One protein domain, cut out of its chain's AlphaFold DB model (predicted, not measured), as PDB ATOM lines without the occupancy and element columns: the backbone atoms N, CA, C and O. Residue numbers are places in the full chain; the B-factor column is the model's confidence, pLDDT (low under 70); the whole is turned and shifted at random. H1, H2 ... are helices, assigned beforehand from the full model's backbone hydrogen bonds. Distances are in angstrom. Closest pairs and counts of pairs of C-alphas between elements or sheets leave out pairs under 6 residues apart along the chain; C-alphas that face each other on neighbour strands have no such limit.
ATOM      1  N   ILE A   3     250.598 182.199 198.994       97.81
ATOM      2  CA  ILE A   3     249.270 182.128 198.375       97.81
ATOM      3  C   ILE A   3     249.254 183.072 197.173       97.81
ATOM      4  O   ILE A   3     249.554 184.259 197.315       97.81
ATOM      5  N   ASP A   4     248.874 182.544 196.014       98.19
ATOM      6  CA  ASP A   4     248.519 183.324 194.833       98.19
ATOM      7  C   ASP A   4     246.996 183.482 194.799       98.19
ATOM      8  O   ASP A   4     246.271 182.519 194.555       98.19
ATOM      9  N   HIS A   5     246.503 184.690 195.062       96.81
ATOM     10  CA  HIS A   5     245.068 184.966 195.133       96.81
ATOM     11  C   HIS A   5     244.364 185.008 193.769       96.81
ATOM     12  O   HIS A   5     243.134 184.921 193.739       96.81
ATOM     13  N   ASP A   6     245.105 185.092 192.660       98.06
ATOM     14  CA  ASP A   6     244.520 185.003 191.318       98.06
ATOM     15  C   ASP A   6     244.168 183.544 190.966       98.06
ATOM     16  O   ASP A   6     243.267 183.294 190.162       98.06
ATOM     17  N   VAL A   7     244.836 182.572 191.605       98.38
ATOM     18  CA  VAL A   7     244.615 181.129 191.407       98.38
ATOM     19  C   VAL A   7     243.856 180.493 192.578       98.38
ATOM     20  O   VAL A   7     242.895 179.746 192.360       98.38
ATOM     21  N   MET A   8     244.266 180.779 193.817       98.38
ATOM     22  CA  MET A   8     243.636 180.326 195.059       98.38
ATOM     23  C   MET A   8     242.596 181.349 195.518       98.38
ATOM     24  O   MET A   8     242.823 182.189 196.396       98.38
ATOM     25  N   THR A   9     241.432 181.273 194.882       98.44
ATOM     26  CA  THR A   9     240.303 182.162 195.155       98.44
ATOM     27  C   THR A   9     239.644 181.855 196.502       98.44
ATOM     28  O   THR A   9     239.786 180.771 197.071       98.44
ATOM     29  N   GLU A  10     238.841 182.798 196.998       98.19
ATOM     30  CA  GLU A  10     238.030 182.599 198.205       98.19
ATOM     31  C   GLU A  10     237.074 181.398 198.079       98.19
ATOM     32  O   GLU A  10     236.882 180.653 199.038       98.19
ATOM     33  N   GLU A  11     236.542 181.142 196.879       98.44
ATOM     34  CA  GLU A  11     235.713 179.965 196.600       98.44
ATOM     35  C   GLU A  11     236.491 178.656 196.792       98.44
ATOM     36  O   GLU A  11     236.003 177.755 197.476       98.44
ATOM     37  N   LYS A  12     237.719 178.555 196.260       98.38
ATOM     38  CA  LYS A  12     238.576 177.376 196.471       98.38
ATOM     39  C   LYS A  12     238.926 177.191 197.950       98.38
ATOM     40  O   LYS A  12     238.867 176.075 198.462       98.38
ATOM     41  N   LEU A  13     239.212 178.279 198.671       98.56
ATOM     42  CA  LEU A  13     239.440 178.224 200.119       98.56
ATOM     43  C   LEU A  13     238.200 177.711 200.868       98.56
ATOM     44  O   LEU A  13     238.329 176.908 201.792       98.56
ATOM     45  N   HIS A  14     236.995 178.110 200.454       98.50
ATOM     46  CA  HIS A  14     235.755 177.563 201.003       98.50
ATOM     47  C   HIS A  14     235.558 176.087 200.667       98.50
ATOM     48  O   HIS A  14     235.096 175.348 201.531       98.50
ATOM     49  N   GLN A  15     235.925 175.635 199.467       98.44
ATOM     50  CA  GLN A  15     235.883 174.214 199.111       98.44
ATOM     51  C   GLN A  15     236.790 173.391 200.034       98.44
ATOM     52  O   GLN A  15     236.322 172.415 200.618       98.44
ATOM     53  N   ILE A  16     238.035 173.833 200.253       98.44
ATOM     54  CA  ILE A  16     238.965 173.183 201.193       98.44
ATOM     55  C   ILE A  16     238.380 173.198 202.610       98.44
ATOM     56  O   ILE A  16     238.296 172.163 203.265       98.44
ATOM     57  N   ASN A  17     237.923 174.357 203.093       98.44
ATOM     58  CA  ASN A  17     237.383 174.471 204.445       98.44
ATOM     59  C   ASN A  17     236.136 173.602 204.656       98.44
ATOM     60  O   ASN A  17     235.976 173.041 205.734       98.44
ATOM     61  N   ASN A  18     235.249 173.507 203.668       98.31
ATOM     62  CA  ASN A  18     233.968 172.814 203.795       98.31
ATOM     63  C   ASN A  18     234.063 171.309 203.518       98.31
ATOM     64  O   ASN A  18     233.120 170.590 203.843       98.31
ATOM     65  N   PHE A  19     235.176 170.834 202.953       98.12
ATOM     66  CA  PHE A  19     235.461 169.405 202.820       98.12
ATOM     67  C   PHE A  19     235.516 168.709 204.191       98.12
ATOM     68  O   PHE A  19     235.014 167.599 204.357       98.12
ATOM     69  N   TRP A  20     236.083 169.385 205.193       96.62
ATOM     70  CA  TRP A  20     236.241 168.862 206.548       96.62
ATOM     71  C   TRP A  20     235.063 169.222 207.452       96.62
ATOM     72  O   TRP A  20     234.463 170.293 207.324       96.62
ATOM     73  N   SER A  21     234.794 168.374 208.448       95.81
ATOM     74  CA  SER A  21     233.806 168.677 209.485       95.81
ATOM     75  C   SER A  21     234.152 169.959 210.259       95.81
ATOM     76  O   SER A  21     235.285 170.461 210.243       95.81
ATOM     77  N   ASP A  22     233.141 170.504 210.939       96.88
ATOM     78  CA  ASP A  22     233.256 171.693 211.794       96.88
ATOM     79  C   ASP A  22     233.760 172.951 211.063       96.88
ATOM     80  O   ASP A  22     234.376 173.842 211.656       96.88
ATOM     81  N   SER A  23     233.478 173.038 209.760       97.12
ATOM     82  CA  SER A  23     233.879 174.142 208.884       97.12
ATOM     83  C   SER A  23     233.397 175.509 209.370       97.12
ATOM     84  O   SER A  23     234.180 176.462 209.377       97.12
ATOM     85  N   GLU A  24     232.157 175.603 209.856       97.94
ATOM     86  CA  GLU A  24     231.601 176.826 210.444       97.94
ATOM     87  C   GLU A  24     232.290 177.199 211.761       97.94
ATOM     88  O   GLU A  24     232.638 178.359 211.979       97.94
ATOM     89  N   TYR A  25     232.532 176.222 212.642       98.12
ATOM     90  CA  TYR A  25     233.213 176.458 213.916       98.12
ATOM     91  C   TYR A  25     234.628 177.002 213.692       98.12
ATOM     92  O   TYR A  25     235.024 177.997 214.300       98.12
ATOM     93  N   ARG A  26     235.383 176.372 212.791       96.94
ATOM     94  CA  ARG A  26     236.746 176.779 212.450       96.94
ATOM     95  C   ARG A  26     236.784 178.160 211.799       96.94
ATOM     96  O   ARG A  26     237.626 178.976 212.174       96.94
ATOM     97  N   LEU A  27     235.851 178.447 210.889       97.56
ATOM     98  CA  LEU A  27     235.710 179.772 210.284       97.56
ATOM     99  C   LEU A  27     235.442 180.843 211.353       97.56
ATOM    100  O   LEU A  27     236.151 181.847 211.407       97.56
ATOM    101  N   ASN A  28     234.496 180.591 212.263       98.06
ATOM    102  CA  ASN A  28     234.176 181.496 213.370       98.06
ATOM    103  C   ASN A  28     235.366 181.706 214.319       98.06
ATOM    104  O   ASN A  28     235.588 182.814 214.803       98.06
ATOM    105  N   LYS A  29     236.152 180.655 214.575       98.19
ATOM    106  CA  LYS A  29     237.330 180.709 215.451       98.19
ATOM    107  C   LYS A  29     238.478 181.532 214.862       98.19
ATOM    108  O   LYS A  29     239.195 182.186 215.617       98.19
ATOM    109  N   HIS A  30     238.681 181.479 213.545       97.81
ATOM    110  CA  HIS A  30     239.857 182.062 212.884       97.81
ATOM    111  C   HIS A  30     239.564 183.337 212.075       97.81
ATOM    112  O   HIS A  30     240.494 183.974 211.574       97.81
ATOM    113  N   GLY A  31     238.295 183.743 211.984       97.44
ATOM    114  CA  GLY A  31     237.852 185.051 211.489       97.44
ATOM    115  C   GLY A  31     237.869 185.227 209.968       97.44
ATOM    116  O   GLY A  31     237.277 186.177 209.466       97.44
ATOM    117  N   SER A  32     238.514 184.328 209.225       98.25
ATOM    118  CA  SER A  32     238.477 184.282 207.762       98.25
ATOM    119  C   SER A  32     238.710 182.859 207.263       98.25
ATOM    120  O   SER A  32     239.349 182.049 207.942       98.25
ATOM    121  N   VAL A  33     238.215 182.555 206.060       98.38
ATOM    122  CA  VAL A  33     238.430 181.242 205.436       98.38
ATOM    123  C   VAL A  33     239.909 181.013 205.118       98.38
ATOM    124  O   VAL A  33     240.411 179.910 205.312       98.38
ATOM    125  N   LEU A  34     240.634 182.075 204.747       98.38
ATOM    126  CA  LEU A  34     242.078 182.027 204.536       98.38
ATOM    127  C   LEU A  34     242.807 181.580 205.808       98.38
ATOM    128  O   LEU A  34     243.544 180.601 205.776       98.38
ATOM    129  N   ASN A  35     242.564 182.239 206.944       98.38
ATOM    130  CA  ASN A  35     243.216 181.870 208.202       98.38
ATOM    131  C   ASN A  35     242.828 180.459 208.655       98.38
ATOM    132  O   ASN A  35     243.682 179.718 209.135       98.38
ATOM    133  N   ALA A  36     241.555 180.082 208.496       98.38
ATOM    134  CA  ALA A  36     241.079 178.740 208.810       98.38
ATOM    135  C   ALA A  36     241.853 177.667 208.025       98.38
ATOM    136  O   ALA A  36     242.363 176.724 208.629       98.38
ATOM    137  N   VAL A  37     241.992 177.841 206.707       98.31
ATOM    138  CA  VAL A  37     242.727 176.914 205.834       98.31
ATOM    139  C   VAL A  37     244.223 176.915 206.147       98.31
ATOM    140  O   VAL A  37     244.810 175.845 206.274       98.31
ATOM    141  N   LEU A  38     244.849 178.082 206.328       98.12
ATOM    142  CA  LEU A  38     246.289 178.172 206.599       98.12
ATOM    143  C   LEU A  38     246.677 177.529 207.935       98.12
ATOM    144  O   LEU A  38     247.711 176.871 208.015       98.12
ATOM    145  N   ILE A  39     245.851 177.680 208.972       97.75
ATOM    146  CA  ILE A  39     246.093 177.040 210.270       97.75
ATOM    147  C   ILE A  39     245.925 175.522 210.163       97.75
ATOM    148  O   ILE A  39     246.769 174.791 210.680       97.75
ATOM    149  N   MET A  40     244.890 175.042 209.465       97.56
ATOM    150  CA  MET A  40     244.733 173.608 209.199       97.56
ATOM    151  C   MET A  40     245.920 173.036 208.431       97.56
ATOM    152  O   MET A  40     246.441 171.988 208.806       97.56
ATOM    153  N   LEU A  41     246.361 173.731 207.380       97.94
ATOM    154  CA  LEU A  41     247.485 173.295 206.564       97.94
ATOM    155  C   LEU A  41     248.764 173.245 207.394       97.94
ATOM    156  O   LEU A  41     249.486 172.259 207.329       97.94
ATOM    157  N   ALA A  42     249.027 174.272 208.204       97.06
ATOM    158  CA  ALA A  42     250.192 174.303 209.079       97.06
ATOM    159  C   ALA A  42     250.191 173.130 210.072       97.06
ATOM    160  O   ALA A  42     251.221 172.486 210.251       97.06
ATOM    161  N   GLN A  43     249.040 172.811 210.676       96.19
ATOM    162  CA  GLN A  43     248.908 171.659 211.575       96.19
ATOM    163  C   GLN A  43     249.162 170.331 210.853       96.19
ATOM    164  O   GLN A  43     249.897 169.490 211.367       96.19
ATOM    165  N   HIS A  44     248.580 170.156 209.664       97.31
ATOM    166  CA  HIS A  44     248.724 168.937 208.865       97.31
ATOM    167  C   HIS A  44     250.166 168.740 208.382       97.31
ATOM    168  O   HIS A  44     250.758 167.685 208.594       97.31
ATOM    169  N   ALA A  45     250.765 169.786 207.809       97.62
ATOM    170  CA  ALA A  45     252.140 169.775 207.318       97.62
ATOM    171  C   ALA A  45     253.158 169.540 208.443       97.62
ATOM    172  O   ALA A  45     254.103 168.777 208.260       97.62
ATOM    173  N   LEU A  46     252.953 170.150 209.619       96.81
ATOM    174  CA  LEU A  46     253.832 169.948 210.771       96.81
ATOM    175  C   LEU A  46     253.776 168.505 211.289       96.81
ATOM    176  O   LEU A  46     254.813 167.936 211.628       96.81
ATOM    177  N   LEU A  47     252.582 167.903 211.329       96.25
ATOM    178  CA  LEU A  47     252.420 166.508 211.733       96.25
ATOM    179  C   LEU A  47     253.180 165.563 210.794       96.25
ATOM    180  O   LEU A  47     253.920 164.714 211.285       96.25
ATOM    181  N   ILE A  48     253.040 165.750 209.477       97.06
ATOM    182  CA  ILE A  48     253.770 164.980 208.455       97.06
ATOM    183  C   ILE A  48     255.286 165.143 208.627       97.06
ATOM    184  O   ILE A  48     256.018 164.151 208.641       97.06
ATOM    185  N   ALA A  49     255.757 166.388 208.782       96.88
ATOM    186  CA  ALA A  49     257.177 166.693 208.948       96.88
ATOM    187  C   ALA A  49     257.784 165.918 210.121       96.88
ATOM    188  O   ALA A  49     258.822 165.281 209.982       96.88
ATOM    189  N   ILE A  50     257.103 165.937 211.269       94.75
ATOM    190  CA  ILE A  50     257.575 165.293 212.494       94.75
ATOM    191  C   ILE A  50     257.456 163.768 212.415       94.75
ATOM    192  O   ILE A  50     258.368 163.067 212.849       94.75
ATOM    193  N   SER A  51     256.349 163.231 211.892       94.69
ATOM    194  CA  SER A  51     256.109 161.782 211.902       94.69
ATOM    195  C   SER A  51     257.087 161.003 211.029       94.69
ATOM    196  O   SER A  51     257.357 159.836 211.311       94.69
ATOM    197  N   SER A  52     257.590 161.647 209.975       93.50
ATOM    198  CA  SER A  52     258.430 161.025 208.950       93.50
ATOM    199  C   SER A  52     259.818 161.668 208.826       93.50
ATOM    200  O   SER A  52     260.553 161.316 207.907       93.50
ATOM    201  N   ASP A  53     260.177 162.586 209.732       92.69
ATOM    202  CA  ASP A  53     261.448 163.333 209.725       92.69
ATOM    203  C   ASP A  53     261.734 164.015 208.369       92.69
ATOM    204  O   ASP A  53     262.807 163.894 207.774       92.69
ATOM    205  N   LEU A  54     260.718 164.698 207.831       95.44
ATOM    206  CA  LEU A  54     260.772 165.338 206.516       95.44
ATOM    207  C   LEU A  54     261.079 166.831 206.630       95.44
ATOM    208  O   LEU A  54     260.498 167.559 207.434       95.44
ATOM    209  N   ASN A  55     261.940 167.312 205.734       95.75
ATOM    210  CA  ASN A  55     262.087 168.741 205.469       95.75
ATOM    211  C   ASN A  55     260.924 169.265 204.598       95.75
ATOM    212  O   ASN A  55     260.088 168.497 204.121       95.75
ATOM    213  N   ALA A  56     260.899 170.574 204.322       97.44
ATOM    214  CA  ALA A  56     259.835 171.193 203.526       97.44
ATOM    215  C   ALA A  56     259.640 170.550 202.137       97.44
ATOM    216  O   ALA A  56     258.502 170.393 201.702       97.44
ATOM    217  N   TYR A  57     260.720 170.140 201.457       97.31
ATOM    218  CA  TYR A  57     260.622 169.447 200.166       97.31
ATOM    219  C   TYR A  57     259.918 168.094 200.313       97.31
ATOM    220  O   TYR A  57     258.979 167.815 199.573       97.31
ATOM    221  N   GLY A  58     260.330 167.289 201.296       97.75
ATOM    222  CA  GLY A  58     259.700 166.000 201.580       97.75
ATOM    223  C   GLY A  58     258.217 166.150 201.905       97.75
ATOM    224  O   GLY A  58     257.397 165.430 201.351       97.75
ATOM    225  N   VAL A  59     257.853 167.146 202.720       98.25
ATOM    226  CA  VAL A  59     256.440 167.413 203.019       98.25
ATOM    227  C   VAL A  59     255.662 167.818 201.773       98.25
ATOM    228  O   VAL A  59     254.544 167.356 201.614       98.25
ATOM    229  N   VAL A  60     256.220 168.625 200.864       98.25
ATOM    230  CA  VAL A  60     255.546 168.952 199.592       98.25
ATOM    231  C   VAL A  60     255.295 167.695 198.750       98.25
ATOM    232  O   VAL A  60     254.204 167.563 198.197       98.25
ATOM    233  N   CYS A  61     256.243 166.751 198.694       97.88
ATOM    234  CA  CYS A  61     256.072 165.481 197.976       97.88
ATOM    235  C   CYS A  61     254.911 164.628 198.518       97.88
ATOM    236  O   CYS A  61     254.261 163.933 197.742       97.88
ATOM    237  N   GLU A  62     254.584 164.724 199.810       98.19
ATOM    238  CA  GLU A  62     253.444 164.009 200.409       98.19
ATOM    239  C   GLU A  62     252.075 164.494 199.892       98.19
ATOM    240  O   GLU A  62     251.067 163.809 200.081       98.19
ATOM    241  N   PHE A  63     252.024 165.649 199.215       98.00
ATOM    242  CA  PHE A  63     250.833 166.179 198.538       98.00
ATOM    243  C   PHE A  63     250.825 165.909 197.018       98.00
ATOM    244  O   PHE A  63     249.918 166.379 196.329       98.00
ATOM    245  N   ASP A  64     251.806 165.177 196.473       96.69
ATOM    246  CA  ASP A  64     251.889 164.898 195.033       96.69
ATOM    247  C   ASP A  64     251.013 163.707 194.611       96.69
ATOM    248  O   ASP A  64     251.434 162.549 194.630       96.69
ATOM    249  N   TRP A  65     249.804 164.028 194.147       94.19
ATOM    250  CA  TRP A  65     248.831 163.077 193.598       94.19
ATOM    251  C   TRP A  65     249.326 162.268 192.389       94.19
ATOM    252  O   TRP A  65     248.756 161.214 192.096       94.19
ATOM    253  N   ASN A  66     250.367 162.716 191.679       94.81
ATOM    254  CA  ASN A  66     250.887 162.004 190.508       94.81
ATOM    255  C   ASN A  66     251.852 160.870 190.876       94.81
ATOM    256  O   ASN A  66     251.998 159.932 190.092       94.81
ATOM    257  N   ASP A  67     252.479 160.938 192.052       92.06
ATOM    258  CA  ASP A  67     253.419 159.921 192.547       92.06
ATOM    259  C   ASP A  67     252.740 158.913 193.497       92.06
ATOM    260  O   ASP A  67     253.388 158.163 194.220       92.06
ATOM    261  N   GLY A  68     251.401 158.898 193.525       90.81
ATOM    262  CA  GLY A  68     250.616 158.063 194.443       90.81
ATOM    263  C   GLY A  68     250.632 158.544 195.896       90.81
ATOM    264  O   GLY A  68     249.998 157.916 196.745       90.81
ATOM    265  N   ASN A  69     251.310 159.661 196.159       90.44
ATOM    266  CA  ASN A  69     251.144 160.449 197.369       90.44
ATOM    267  C   ASN A  69     249.902 161.336 197.197       90.44
ATOM    268  O   ASN A  69     249.229 161.281 196.173       90.44
ATOM    269  N   GLY A  70     249.519 162.112 198.199       95.69
ATOM    270  CA  GLY A  70     248.287 162.887 198.134       95.69
ATOM    271  C   GLY A  70     247.585 162.900 199.472       95.69
ATOM    272  O   GLY A  70     247.201 161.867 200.019       95.69
ATOM    273  N   GLN A  71     247.405 164.102 199.998       97.12
ATOM    274  CA  GLN A  71     246.686 164.302 201.242       97.12
ATOM    275  C   GLN A  71     245.231 164.602 200.898       97.12
ATOM    276  O   GLN A  71     244.930 165.633 200.297       97.12
ATOM    277  N   GLU A  72     244.323 163.689 201.248       96.06
ATOM    278  CA  GLU A  72     242.886 163.863 201.015       96.06
ATOM    279  C   GLU A  72     242.409 165.234 201.519       96.06
ATOM    280  O   GLU A  72     242.835 165.698 202.574       96.06
ATOM    281  N   GLY A  73     241.548 165.899 200.743       96.19
ATOM    282  CA  GLY A  73     241.055 167.242 201.061       96.19
ATOM    283  C   GLY A  73     242.035 168.381 200.762       96.19
ATOM    284  O   GLY A  73     241.688 169.539 201.002       96.19
ATOM    285  N   TRP A  74     243.223 168.087 200.216       97.94
ATOM    286  CA  TRP A  74     244.241 169.079 199.878       97.94
ATOM    287  C   TRP A  74     244.677 169.016 198.402       97.94
ATOM    288  O   TRP A  74     244.865 167.925 197.852       97.94
ATOM    289  N   PRO A  75     244.878 170.177 197.748       97.81
ATOM    290  CA  PRO A  75     245.553 170.234 196.454       97.81
ATOM    291  C   PRO A  75     247.063 169.953 196.603       97.81
ATOM    292  O   PRO A  75     247.570 169.892 197.729       97.81
ATOM    293  N   PRO A  76     247.813 169.837 195.493       97.75
ATOM    294  CA  PRO A  76     249.269 169.903 195.533       97.75
ATOM    295  C   PRO A  76     249.762 171.179 196.235       97.75
ATOM    296  O   PRO A  76     249.197 172.259 196.061       97.75
ATOM    297  N   MET A  77     250.836 171.051 197.017       98.06
ATOM    298  CA  MET A  77     251.425 172.146 197.808       98.06
ATOM    299  C   MET A  77     252.679 172.748 197.156       98.06
ATOM    300  O   MET A  77     253.513 173.359 197.829       98.06
ATOM    301  N   ASP A  78     252.816 172.573 195.844       97.44
ATOM    302  CA  ASP A  78     253.937 173.038 195.023       97.44
ATOM    303  C   ASP A  78     253.705 174.428 194.397       97.44
ATOM    304  O   ASP A  78     254.614 174.994 193.788       97.44
ATOM    305  N   GLY A  79     252.513 175.006 194.589       97.81
ATOM    306  CA  GLY A  79     252.095 176.291 194.028       97.81
ATOM    307  C   GLY A  79     251.253 176.199 192.755       97.81
ATOM    308  O   GLY A  79     250.679 177.213 192.363       97.81
ATOM    309  N   SER A  80     251.111 175.020 192.140       97.38
ATOM    310  CA  SER A  80     250.324 174.833 190.907       97.38
ATOM    311  C   SER A  80     248.844 175.209 191.061       97.38
ATOM    312  O   SER A  80     248.236 175.719 190.123       97.38
ATOM    313  N   GLU A  81     248.289 175.045 192.263       97.88
ATOM    314  CA  GLU A  81     246.913 175.424 192.610       97.88
ATOM    315  C   GLU A  81     246.822 176.740 193.404       97.88
ATOM    316  O   GLU A  81     245.789 177.046 194.000       97.88
ATOM    317  N   GLY A  82     247.890 177.544 193.411       98.19
ATOM    318  CA  GLY A  82     247.931 178.847 194.082       98.19
ATOM    319  C   GLY A  82     248.206 178.789 195.586       98.19
ATOM    320  O   GLY A  82     248.064 179.797 196.272       98.19
ATOM    321  N   ILE A  83     248.613 177.632 196.113       98.44
ATOM    322  CA  ILE A  83     249.088 177.462 197.490       98.44
ATOM    323  C   ILE A  83     250.399 176.681 197.495       98.44
ATOM    324  O   ILE A  83     250.516 175.646 196.842       98.44
ATOM    325  N   ARG A  84     251.401 177.191 198.215       98.12
ATOM    326  CA  ARG A  84     252.735 176.586 198.256       98.12
ATOM    327  C   ARG A  84     253.303 176.540 199.663       98.12
ATOM    328  O   ARG A  84     253.379 177.566 200.349       98.12
ATOM    329  N   ILE A  85     253.780 175.372 200.081       98.44
ATOM    330  CA  ILE A  85     254.626 175.259 201.272       98.44
ATOM    331  C   ILE A  85     256.047 175.655 200.871       98.44
ATOM    332  O   ILE A  85     256.648 175.087 199.965       98.44
ATOM    333  N   THR A  86     256.573 176.673 201.541       97.56
ATOM    334  CA  THR A  86     257.902 177.231 201.262       97.56
ATOM    335  C   THR A  86     258.949 176.792 202.265       97.56
ATOM    336  O   THR A  86     260.124 176.720 201.924       97.56
ATOM    337  N   ASP A  87     258.521 176.561 203.501       96.88
ATOM    338  CA  ASP A  87     259.384 176.266 204.631       96.88
ATOM    339  C   ASP A  87     258.563 175.617 205.748       96.88
ATOM    340  O   ASP A  87     257.357 175.879 205.859       96.88
ATOM    341  N   ILE A  88     259.218 174.777 206.547       94.88
ATOM    342  CA  ILE A  88     258.668 174.159 207.755       94.88
ATOM    343  C   ILE A  88     259.772 174.167 208.802       94.88
ATOM    344  O   ILE A  88     260.793 173.500 208.637       94.88
ATOM    345  N   ASP A  89     259.533 174.893 209.887       91.56
ATOM    346  CA  ASP A  89     260.445 174.953 211.019       91.56
ATOM    347  C   ASP A  89     259.988 173.976 212.109       91.56
ATOM    348  O   ASP A  89     258.964 174.178 212.763       91.56
ATOM    349  N   THR A  90     260.743 172.890 212.272       89.00
ATOM    350  CA  THR A  90     260.574 171.917 213.363       89.00
ATOM    351  C   THR A  90     261.606 172.103 214.474       89.00
ATOM    352  O   THR A  90     261.626 171.333 215.440       89.00
ATOM    353  N   SER A  91     262.479 173.109 214.357       85.75
ATOM    354  CA  SER A  91     263.545 173.334 215.324       85.75
ATOM    355  C   SER A  91     262.971 173.702 216.696       85.75
ATOM    356  O   SER A  91     261.973 174.409 216.821       85.75
ATOM    357  N   GLY A  92     263.573 173.155 217.753       83.12
ATOM    358  CA  GLY A  92     263.143 173.404 219.131       83.12
ATOM    359  C   GLY A  92     261.825 172.738 219.545       83.12
ATOM    360  O   GLY A  92     261.398 172.941 220.678       83.12
ATOM    361  N   ILE A  93     261.181 171.939 218.682       85.75
ATOM    362  CA  ILE A  93     260.012 171.130 219.080       85.75
ATOM    363  C   ILE A  93     260.444 169.944 219.946       85.75
ATOM    364  O   ILE A  93     259.784 169.626 220.933       85.75
ATOM    365  N   PHE A  94     261.550 169.300 219.575       81.94
ATOM    366  CA  PHE A  94     262.178 168.238 220.353       81.94
ATOM    367  C   PHE A  94     263.629 168.618 220.602       81.94
ATOM    368  O   PHE A  94     264.412 168.713 219.656       81.94
ATOM    369  N   ASP A  95     263.983 168.830 221.866       82.44
ATOM    370  CA  ASP A  95     265.374 168.939 222.283       82.44
ATOM    371  C   ASP A  95     265.827 167.592 222.857       82.44
ATOM    372  O   ASP A  95     265.135 166.977 223.672       82.44
ATOM    373  N   SER A  96     267.001 167.110 222.443       82.50
ATOM    374  CA  SER A  96     267.599 165.930 223.066       82.50
ATOM    375  C   SER A  96     267.849 166.137 224.561       82.50
ATOM    376  O   SER A  96     267.811 165.166 225.316       82.50
ATOM    377  N   ASP A  97     268.050 167.384 224.992       86.88
ATOM    378  CA  ASP A  97     268.227 167.740 226.398       86.88
ATOM    379  C   ASP A  97     266.938 167.535 227.223       86.88
ATOM    380  O   ASP A  97     267.018 167.318 228.435       86.88
ATOM    381  N   ASP A  98     265.758 167.489 226.585       86.62
ATOM    382  CA  ASP A  98     264.489 167.137 227.243       86.62
ATOM    383  C   ASP A  98     264.349 165.621 227.488       86.62
ATOM    384  O   ASP A  98     263.470 165.168 228.235       86.62
ATOM    385  N   MET A  99     265.204 164.795 226.877       89.88
ATOM    386  CA  MET A  99     265.084 163.338 226.902       89.88
ATOM    387  C   MET A  99     266.020 162.703 227.939       89.88
ATOM    388  O   MET A  99     267.239 162.686 227.798       89.88
TER     389      MET A  99
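AT A GLANCE: This is residues 3 to 99 of the 104 residues of the protein "DUF2528 family protein" of Staphylococcus aureus (UniProt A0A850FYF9). One long helix, H3, is the beam of this domain: two shorter helices, H1 and H2, pack at its first end, the short H4 lies across it near its other end, and a long looping stretch with no named element fills the side of H3 where H1 and H4 lie. That stretch follows H4, folds back from it toward H1, returns toward H4, and then runs out as a tail to Met 99, one of the two residues farthest apart in the domain. The printed part has 97 residues with four named helices, in the order H1, H2, H3, H4, and no named strand; the class is all helix, though the helices hold 44 of the 97 residues, under half. The whole is compact, with a radius of gyration of the C-alphas of 14.4 A, and the C-alphas span 44 by 33 by 22 A along their three main axes.

IN THESE COORDINATES: Start at Ile 3, whose C-alpha is at (249.270, 182.128, 198.375), and read on to H1, residues 10 to 19, Glu 10 to Phe 19. Find C-alpha 10 at (238.030, 182.599, 198.205); from there H1 runs 14.2 A to C-alpha 19. After residues 20 to 22 you come to H2, residues 23 to 30, which measures 10.7 A from first to last C-alpha. Next look at H3, residues 33 to 52: with 20 residues it is the longest helix, and it runs 28.7 A from C-alpha 33 at (238.430, 181.242, 205.436) to C-alpha 52 at (258.430, 161.025, 208.950). H4, residues 56 to 61, is the last named helix, 8.8 A long, and it ends at C-alpha 61 at (256.072, 165.481, 197.976). From Glu 62 to Met 99 you read 38 residues with no named element.

HOW THE PARTS SIT: Begin with H3, the hub, which touches the three other helices. Look first at its residues 33 to 37, the part that touches H1: the closest C-alphas of the two helices are those of Asn 17 and Val 37, 6.0 A apart. H1 and H3 run the same way at a steep tilt of 54 degrees. H2 touches H3 only at the corner by their link, at residues 33 to 36 of H3, and the closest C-alphas, those of His 30 and Ala 36, are 5.4 A apart. The lines of H2 and H3 are about perpendicular, at 87 degrees. H1 and H2 are close but not clearly touching, with the C-alphas of Asn 17 and Ser 23 the closest at 5.7 A; they run opposite ways at a steep tilt of 62 degrees. Now go along H3 to residues 45 to 49, the part that touches H4. There the closest C-alphas are those of Ala 49 and Val 59, 6.0 A apart, and the two helices are about perpendicular, at 87 degrees. H4 is apart from both H1 and H2. In the backbones of H1, H2, H3 and H4, every pair of O i and N i+4 is within hydrogen-bond range.

THE WHOLE: The two C-alphas farthest apart are those of Asp 6 and Met 99, 46.5 A, while the first and last printed C-alphas, of Ile 3 and Met 99, are 37.6 A apart. Find that last C-alpha at (265.084, 163.338, 226.902). The links from H1 to H2, from H2 to H3 and from H3 to H4 are tight, with 3, 2 and 3 residues between the helices. After H4, the C-alphas of residues 62 to 99 lie 7 to 29 A from the mean of all C-alphas. The printed part has no cut from residue 3 to residue 99. The mean pLDDT of the printed part is 95.9, and no printed residue is under 70.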